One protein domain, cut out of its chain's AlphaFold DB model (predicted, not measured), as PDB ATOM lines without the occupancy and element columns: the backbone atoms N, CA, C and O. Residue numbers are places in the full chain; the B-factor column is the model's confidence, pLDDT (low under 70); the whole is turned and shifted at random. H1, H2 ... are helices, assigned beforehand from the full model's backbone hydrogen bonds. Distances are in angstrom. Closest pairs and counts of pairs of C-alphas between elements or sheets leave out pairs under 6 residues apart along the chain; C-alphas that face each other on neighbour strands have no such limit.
ATOM      1  N   GLN A   2     436.611 280.518 365.300       83.31
ATOM      2  CA  GLN A   2     437.731 279.686 364.815       83.31
ATOM      3  C   GLN A   2     437.501 278.174 364.950       83.31
ATOM      4  O   GLN A   2     437.825 277.433 364.030       83.31
ATOM      5  N   PHE A   3     436.905 277.719 366.055       89.12
ATOM      6  CA  PHE A   3     436.631 276.297 366.271       89.12
ATOM      7  C   PHE A   3     435.639 275.726 365.243       89.12
ATOM      8  O   PHE A   3     435.976 274.782 364.538       89.12
ATOM      9  N   VAL A   4     434.472 276.361 365.081       91.75
ATOM     10  CA  VAL A   4     433.429 275.928 364.127       91.75
ATOM     11  C   VAL A   4     433.939 275.943 362.680       91.75
ATOM     12  O   VAL A   4     433.702 275.001 361.928       91.75
ATOM     13  N   ARG A   5     434.721 276.959 362.291       91.62
ATOM     14  CA  ARG A   5     435.377 277.014 360.970       91.62
ATOM     15  C   ARG A   5     436.375 275.876 360.762       91.62
ATOM     16  O   ARG A   5     436.418 275.282 359.692       91.62
ATOM     17  N   LYS A   6     437.159 275.551 361.794       92.31
ATOM     18  CA  LYS A   6     438.171 274.492 361.726       92.31
ATOM     19  C   LYS A   6     437.541 273.111 361.536       92.31
ATOM     20  O   LYS A   6     438.020 272.358 360.701       92.31
ATOM     21  N   ILE A   7     436.480 272.789 362.278       93.19
ATOM     22  CA  ILE A   7     435.844 271.460 362.204       93.19
ATOM     23  C   ILE A   7     434.967 271.282 360.960       93.19
ATOM     24  O   ILE A   7     434.832 270.171 360.465       93.19
ATOM     25  N   SER A   8     434.393 272.367 360.435       90.31
ATOM     26  CA  SER A   8     433.564 272.325 359.222       90.31
ATOM     27  C   SER A   8     434.377 272.302 357.924       90.31
ATOM     28  O   SER A   8     433.802 272.111 356.858       90.31
ATOM     29  N   GLY A   9     435.691 272.555 357.980       92.31
ATOM     30  CA  GLY A   9     436.541 272.697 356.792       92.31
ATOM     31  C   GLY A   9     436.253 273.957 355.965       92.31
ATOM     32  O   GLY A   9     436.800 274.116 354.876       92.31
ATOM     33  N   SER A  10     435.413 274.868 356.467       86.12
ATOM     34  CA  SER A  10     435.033 276.094 355.773       86.12
ATOM     35  C   SER A  10     435.576 277.320 356.499       86.12
ATOM     36  O   SER A  10     435.128 277.701 357.583       86.12
ATOM     37  N   THR A  11     436.541 277.986 355.869       84.69
ATOM     38  CA  THR A  11     437.110 279.241 356.383       84.69
ATOM     39  C   THR A  11     436.097 280.389 356.316       84.69
ATOM     40  O   THR A  11     436.136 281.302 357.146       84.69
ATOM     41  N   LYS A  12     435.174 280.329 355.346       86.25
ATOM     42  CA  LYS A  12     434.092 281.290 355.129       86.25
ATOM     43  C   LYS A  12     432.801 280.530 354.788       86.25
ATOM     44  O   LYS A  12     432.740 279.963 353.695       86.25
ATOM     45  N   PRO A  13     431.788 280.525 355.676       86.06
ATOM     46  CA  PRO A  13     430.516 279.884 355.375       86.06
ATOM     47  C   PRO A  13     429.854 280.532 354.153       86.06
ATOM     48  O   PRO A  13     430.038 281.720 353.868       86.06
ATOM     49  N   SER A  14     429.129 279.718 353.388       92.19
ATOM     50  CA  SER A  14     428.244 280.211 352.335       92.19
ATOM     51  C   SER A  14     426.990 280.820 352.963       92.19
ATOM     52  O   SER A  14     426.595 280.417 354.055       92.19
ATOM     53  N   LYS A  15     426.295 281.703 352.231       91.88
ATOM     54  CA  LYS A  15     425.024 282.296 352.692       91.88
ATOM     55  C   LYS A  15     423.992 281.251 353.129       91.88
ATOM     56  O   LYS A  15     423.259 281.470 354.081       91.88
ATOM     57  N   ALA A  16     423.956 280.106 352.445       94.50
ATOM     58  CA  ALA A  16     423.054 279.005 352.773       94.50
ATOM     59  C   ALA A  16     423.381 278.335 354.122       94.50
ATOM     60  O   ALA A  16     422.496 277.774 354.756       94.50
ATOM     61  N   ASN A  17     424.638 278.402 354.566       93.31
ATOM     62  CA  ASN A  17     425.111 277.749 355.784       93.31
ATOM     63  C   ASN A  17     425.269 278.716 356.966       93.31
ATOM     64  O   ASN A  17     425.546 278.260 358.074       93.31
ATOM     65  N   ASP A  18     425.101 280.026 356.761       92.81
ATOM     66  CA  ASP A  18     425.330 281.046 357.794       92.81
ATOM     67  C   ASP A  18     424.520 280.769 359.068       92.81
ATOM     68  O   ASP A  18     425.057 280.826 360.175       92.81
ATOM     69  N   GLU A  19     423.254 280.378 358.925       95.06
ATOM     70  CA  GLU A  19     422.388 280.057 360.061       95.06
ATOM     71  C   GLU A  19     422.895 278.845 360.857       95.06
ATOM     72  O   GLU A  19     422.926 278.873 362.087       95.06
ATOM     73  N   ALA A  20     423.364 277.795 360.173       95.06
ATOM     74  CA  ALA A  20     423.920 276.616 360.829       95.06
ATOM     75  C   ALA A  20     425.200 276.951 361.614       95.06
ATOM     76  O   ALA A  20     425.383 276.473 362.734       95.06
ATOM     77  N   PHE A  21     426.061 277.812 361.061       94.81
ATOM     78  CA  PHE A  21     427.260 278.286 361.753       94.81
ATOM     79  C   PHE A  21     426.914 279.138 362.974       94.81
ATOM     80  O   PHE A  21     427.542 278.969 364.019       94.81
ATOM     81  N   ASN A  22     425.930 280.031 362.857       94.12
ATOM     82  CA  ASN A  22     425.496 280.876 363.966       94.12
ATOM     83  C   ASN A  22     424.926 280.034 365.113       94.12
ATOM     84  O   ASN A  22     425.396 280.173 366.243       94.12
ATOM     85  N   ARG A  23     424.033 279.079 364.818       96.38
ATOM     86  CA  ARG A  23     423.498 278.148 365.828       96.38
ATOM     87  C   ARG A  23     424.596 277.368 366.546       96.38
ATOM     88  O   ARG A  23     424.635 277.348 367.771       96.38
ATOM     89  N   ALA A  24     425.541 276.791 365.800       96.19
ATOM     90  CA  ALA A  24     426.647 276.043 366.398       96.19
ATOM     91  C   ALA A  24     427.478 276.909 367.362       96.19
ATOM     92  O   ALA A  24     427.922 276.453 368.413       96.19
ATOM     93  N   VAL A  25     427.695 278.179 367.017       94.50
ATOM     94  CA  VAL A  25     428.435 279.119 367.867       94.50
ATOM     95  C   VAL A  25     427.657 279.453 369.135       94.50
ATOM     96  O   VAL A  25     428.259 279.509 370.207       94.50
ATOM     97  N   GLU A  26     426.347 279.660 369.029       96.62
ATOM     98  CA  GLU A  26     425.473 279.932 370.172       96.62
ATOM     99  C   GLU A  26     425.434 278.758 371.152       96.62
ATOM    100  O   GLU A  26     425.621 278.964 372.354       96.62
ATOM    101  N   GLU A  27     425.286 277.530 370.653       97.31
ATOM    102  CA  GLU A  27     425.293 276.315 371.473       97.31
ATOM    103  C   GLU A  27     426.633 276.113 372.182       97.31
ATOM    104  O   GLU A  27     426.672 275.865 373.390       97.31
ATOM    105  N   ILE A  28     427.747 276.300 371.467       95.94
ATOM    106  CA  ILE A  28     429.086 276.223 372.059       95.94
ATOM    107  C   ILE A  28     429.262 277.294 373.138       95.94
ATOM    108  O   ILE A  28     429.813 277.017 374.205       95.94
ATOM    109  N   ALA A  29     428.800 278.521 372.889       96.12
ATOM    110  CA  ALA A  29     428.855 279.587 373.882       96.12
ATOM    111  C   ALA A  29     427.999 279.251 375.113       96.12
ATOM    112  O   ALA A  29     428.417 279.520 376.238       96.12
ATOM    113  N   HIS A  30     426.827 278.646 374.914       98.06
ATOM    114  CA  HIS A  30     425.946 278.201 375.987       98.06
ATOM    115  C   HIS A  30     426.593 277.105 376.841       98.06
ATOM    116  O   HIS A  30     426.726 277.290 378.047       98.06
ATOM    117  N   ILE A  31     427.084 276.019 376.237       97.56
ATOM    118  CA  ILE A  31     427.709 274.922 376.992       97.56
ATOM    119  C   ILE A  31     429.024 275.341 377.656       97.56
ATOM    120  O   ILE A  31     429.312 274.918 378.772       97.56
ATOM    121  N   SER A  32     429.800 276.229 377.026       96.94
ATOM    122  CA  SER A  32     431.021 276.764 377.640       96.94
ATOM    123  C   SER A  32     430.707 277.594 378.884       96.94
ATOM    124  O   SER A  32     431.454 277.530 379.854       96.94
ATOM    125  N   ARG A  33     429.608 278.364 378.879       97.12
ATOM    126  CA  ARG A  33     429.169 279.111 380.069       97.12
ATOM    127  C   ARG A  33     428.808 278.172 381.214       97.12
ATOM    128  O   ARG A  33     429.282 278.411 382.317       97.12
ATOM    129  N   HIS A  34     428.049 277.113 380.934       97.69
ATOM    130  CA  HIS A  34     427.709 276.098 381.938       97.69
ATOM    131  C   HIS A  34     428.954 275.438 382.513       97.69
ATOM    132  O   HIS A  34     429.136 275.445 383.723       97.69
ATOM    133  N   LEU A  35     429.888 275.009 381.656       96.38
ATOM    134  CA  LEU A  35     431.168 274.467 382.111       96.38
ATOM    135  C   LEU A  35     431.873 275.429 383.076       96.38
ATOM    136  O   LEU A  35     432.289 275.020 384.149       96.38
ATOM    137  N   LEU A  36     432.002 276.707 382.710       94.94
ATOM    138  CA  LEU A  36     432.675 277.695 383.556       94.94
ATOM    139  C   LEU A  36     431.950 277.951 384.885       94.94
ATOM    140  O   LEU A  36     432.615 278.290 385.859       94.94
ATOM    141  N   GLN A  37     430.624 277.816 384.924       94.75
ATOM    142  CA  GLN A  37     429.833 277.926 386.152       94.75
ATOM    143  C   GLN A  37     430.011 276.701 387.056       94.75
ATOM    144  O   GLN A  37     430.087 276.854 388.273       94.75
ATOM    145  N   ASP A  38     430.135 275.517 386.460       95.25
ATOM    146  CA  ASP A  38     430.270 274.244 387.174       95.25
ATOM    147  C   ASP A  38     431.707 273.962 387.641       95.25
ATOM    148  O   ASP A  38     431.943 273.072 388.462       95.25
ATOM    149  N   LEU A  39     432.696 274.706 387.131       94.12
ATOM    150  CA  LEU A  39     434.083 274.577 387.562       94.12
ATOM    151  C   LEU A  39     434.240 274.987 389.032       94.12
ATOM    152  O   LEU A  39     434.317 276.166 389.380       94.12
ATOM    153  N   VAL A  40     434.398 273.987 389.897       90.12
ATOM    154  CA  VAL A  40     434.801 274.178 391.291       90.12
ATOM    155  C   VAL A  40     436.316 274.349 391.361       90.12
ATOM    156  O   VAL A  40     437.076 273.523 390.853       90.12
ATOM    157  N   THR A  41     436.771 275.407 392.030       85.19
ATOM    158  CA  THR A  41     438.189 275.610 392.334       85.19
ATOM    159  C   THR A  41     438.423 275.593 393.838       85.19
ATOM    160  O   THR A  41     437.688 276.212 394.604       85.19
ATOM    161  N   THR A  42     439.468 274.888 394.261       84.69
ATOM    162  CA  THR A  42     439.987 274.936 395.636       84.69
ATOM    163  C   THR A  42     440.981 276.080 395.828       84.69
ATOM    164  O   THR A  42     441.453 276.311 396.941       84.69
ATOM    165  N   ALA A  43     441.329 276.797 394.752       84.62
ATOM    166  CA  ALA A  43     442.266 277.903 394.824       84.62
ATOM    167  C   ALA A  43     441.651 279.075 395.606       84.62
ATOM    168  O   ALA A  43     440.486 279.416 395.385       84.62
ATOM    169  N   PRO A  44     442.432 279.737 396.478       79.38
ATOM    170  CA  PRO A  44     441.955 280.915 397.179       79.38
ATOM    171  C   PRO A  44     441.591 282.023 396.176       79.38
ATOM    172  O   PRO A  44     442.245 282.155 395.131       79.38
ATOM    173  N   PRO A  45     440.566 282.839 396.474       82.19
ATOM    174  CA  PRO A  45     440.175 283.946 395.613       82.19
ATOM    175  C   PRO A  45     441.356 284.901 395.411       82.19
ATOM    176  O   PRO A  45     442.062 285.266 396.353       82.19
ATOM    177  N   LYS A  46     441.589 285.309 394.160       84.75
ATOM    178  CA  LYS A  46     442.666 286.251 393.840       84.75
ATOM    179  C   LYS A  46     442.337 287.633 394.397       84.75
ATOM    180  O   LYS A  46     441.294 288.198 394.074       84.75
ATOM    181  N   ASN A  47     443.255 288.202 395.175       88.81
ATOM    182  CA  ASN A  47     443.161 289.588 395.622       88.81
ATOM    183  C   ASN A  47     443.655 290.528 394.509       88.81
ATOM    184  O   ASN A  47     444.772 290.393 394.007       88.81
ATOM    185  N   ARG A  48     442.811 291.491 394.130       85.12
ATOM    186  CA  ARG A  48     443.075 292.421 393.028       85.12
ATOM    187  C   ARG A  48     444.288 293.325 393.275       85.12
ATOM    188  O   ARG A  48     445.017 293.598 392.328       85.12
ATOM    189  N   GLU A  49     444.515 293.755 394.512       87.81
ATOM    190  CA  GLU A  49     445.663 294.581 394.907       87.81
ATOM    191  C   GLU A  49     446.958 293.772 394.820       87.81
ATOM    192  O   GLU A  49     447.919 294.208 394.192       87.81
ATOM    193  N   VAL A  50     446.951 292.537 395.331       88.44
ATOM    194  CA  VAL A  50     448.109 291.628 395.267       88.44
ATOM    195  C   VAL A  50     448.492 291.307 393.819       88.44
ATOM    196  O   VAL A  50     449.670 291.297 393.467       88.44
ATOM    197  N   GLU A  51     447.513 291.060 392.946       90.31
ATOM    198  CA  GLU A  51     447.786 290.808 391.527       90.31
ATOM    199  C   GLU A  51     448.264 292.074 390.788       90.31
ATOM    200  O   GLU A  51     449.075 291.968 389.861       90.31
ATOM    201  N   ALA A  52     447.816 293.264 391.207       87.62
ATOM    202  CA  ALA A  52     448.304 294.540 390.686       87.62
ATOM    203  C   ALA A  52     449.758 294.811 391.106       87.62
ATOM    204  O   ALA A  52     450.566 295.187 390.257       87.62
ATOM    205  N   GLU A  53     450.125 294.547 392.361       90.38
ATOM    206  CA  GLU A  53     451.513 294.657 392.829       90.38
ATOM    207  C   GLU A  53     452.432 293.676 392.090       90.38
ATOM    208  O   GLU A  53     453.442 294.085 391.518       90.38
ATOM    209  N   LYS A  54     452.020 292.410 391.919       87.88
ATOM    210  CA  LYS A  54     452.756 291.451 391.069       87.88
ATOM    211  C   LYS A  54     452.907 291.933 389.624       87.88
ATOM    212  O   LYS A  54     453.890 291.614 388.952       87.88
ATOM    213  N   ALA A  55     451.923 292.651 389.081       89.31
ATOM    214  CA  ALA A  55     452.028 293.233 387.746       89.31
ATOM    215  C   ALA A  55     453.050 294.381 387.705       89.31
ATOM    216  O   ALA A  55     453.866 294.413 386.781       89.31
ATOM    217  N   LYS A  56     453.061 295.260 388.715       87.62
ATOM    218  CA  LYS A  56     454.055 296.334 388.862       87.62
ATOM    219  C   LYS A  56     455.468 295.775 389.014       87.62
ATOM    220  O   LYS A  56     456.356 296.202 388.286       87.62
ATOM    221  N   GLU A  57     455.666 294.761 389.853       90.31
ATOM    222  CA  GLU A  57     456.962 294.089 390.014       90.31
ATOM    223  C   GLU A  57     457.452 293.449 388.710       90.31
ATOM    224  O   GLU A  57     458.624 293.573 388.348       90.31
ATOM    225  N   ARG A  58     456.562 292.779 387.962       89.62
ATOM    226  CA  ARG A  58     456.898 292.226 386.638       89.62
ATOM    227  C   ARG A  58     457.274 293.317 385.641       89.62
ATOM    228  O   ARG A  58     458.162 293.091 384.826       89.62
ATOM    229  N   SER A  59     456.609 294.470 385.694       89.31
ATOM    230  CA  SER A  59     456.950 295.637 384.880       89.31
ATOM    231  C   SER A  59     458.334 296.175 385.254       89.31
ATOM    232  O   SER A  59     459.201 296.268 384.391       89.31
ATOM    233  N   ALA A  60     458.590 296.408 386.544       88.56
ATOM    234  CA  ALA A  60     459.877 296.885 387.041       88.56
ATOM    235  C   ALA A  60     461.033 295.967 386.614       88.56
ATOM    236  O   ALA A  60     462.021 296.446 386.075       88.56
ATOM    237  N   LYS A  61     460.877 294.640 386.734       89.62
ATOM    238  CA  LYS A  61     461.878 293.667 386.256       89.62
ATOM    239  C   LYS A  61     462.118 293.725 384.744       89.62
ATOM    240  O   LYS A  61     463.235 293.482 384.306       89.62
ATOM    241  N   ARG A  62     461.085 294.015 383.944       89.19
ATOM    242  CA  ARG A  62     461.203 294.137 382.481       89.19
ATOM    243  C   ARG A  62     461.923 295.413 382.058       89.19
ATOM    244  O   ARG A  62     462.699 295.364 381.116       89.19
ATOM    245  N   PHE A  63     461.663 296.526 382.739       82.00
ATOM    246  CA  PHE A  63     462.223 297.834 382.388       82.00
ATOM    247  C   PHE A  63     463.529 298.169 383.123       82.00
ATOM    248  O   PHE A  63     464.210 299.098 382.723       82.00
ATOM    249  N   ALA A  64     463.917 297.410 384.152       75.44
ATOM    250  CA  ALA A  64     465.198 297.583 384.850       75.44
ATOM    251  C   ALA A  64     466.418 297.042 384.076       75.44
ATOM    252  O   ALA A  64     467.545 297.223 384.526       75.44
ATOM    253  N   VAL A  65     466.208 296.353 382.947       61.53
ATOM    254  CA  VAL A  65     467.273 295.823 382.067       61.53
ATOM    255  C   VAL A  65     467.360 296.622 380.750       61.53
ATOM    256  O   VAL A  65     468.088 296.230 379.842       61.53
TER     257      VAL A  65
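What this domain is: This is residues 2 to 65 of the 66 residues of an uncharacterized protein of Cryobacterium sp. SO1 (UniProt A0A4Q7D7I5). The model is a broad, open U: the long helix H2 makes one arm, H3 makes the other, and the link of residues 39 to 47 joins them across an empty middle. The short helix H1 is folded back near the first part of H2, while H3 sticks out with no other helix against it. The printed part has 64 residues with three named helices, H1, H2 and H3 in that order, and no named strand; the class is all helix. It is extended, with a radius of gyration of the C-alphas of 20.4 A, and flat in outline, spanning 55 by 35 by 15 A.

Where its parts are: H1 is residues 2 to 8, beginning at C-alpha 2 at (437.731, 279.686, 364.815). H2, residues 18 to 38, is the longest helix, 30.6 A from first to last C-alpha, and begins at C-alpha 18 at (425.330, 281.046, 357.794). H3, residues 48 to 63, measures 22.6 A and ends at C-alpha 63 at (462.223, 297.834, 382.388).

How they stand to each other: H1 and H2 only just touch, with 3 pairs of C-alphas within 8 A, and H2 does so with residues 21 to 25 alone. Their closest C-alphas, those of Val 4 and Val 25, are 7.0 A apart. Their lines stand at a steep tilt of 57 degrees, opposite ways. H3 is apart from both H1 and H2. In H1, H2 and H3 every O i to N i+4 pair is within hydrogen-bond range.

The domain as a whole: The two C-alphas farthest apart, those of Ala 16 and Ala 64, are 56.1 A apart. Residues 29 to 65 stand free, of which 29 to 38 belong to H2 and 48 to 63 to H3; residues 14 to 20, of which 18 to 20 belong to H2, stand free too. Both links, H1 to H2 and H2 to H3, are short, with 9 residues each. The printed part has no cut. Its mean pLDDT is 90.3, and residue 65 is under 70.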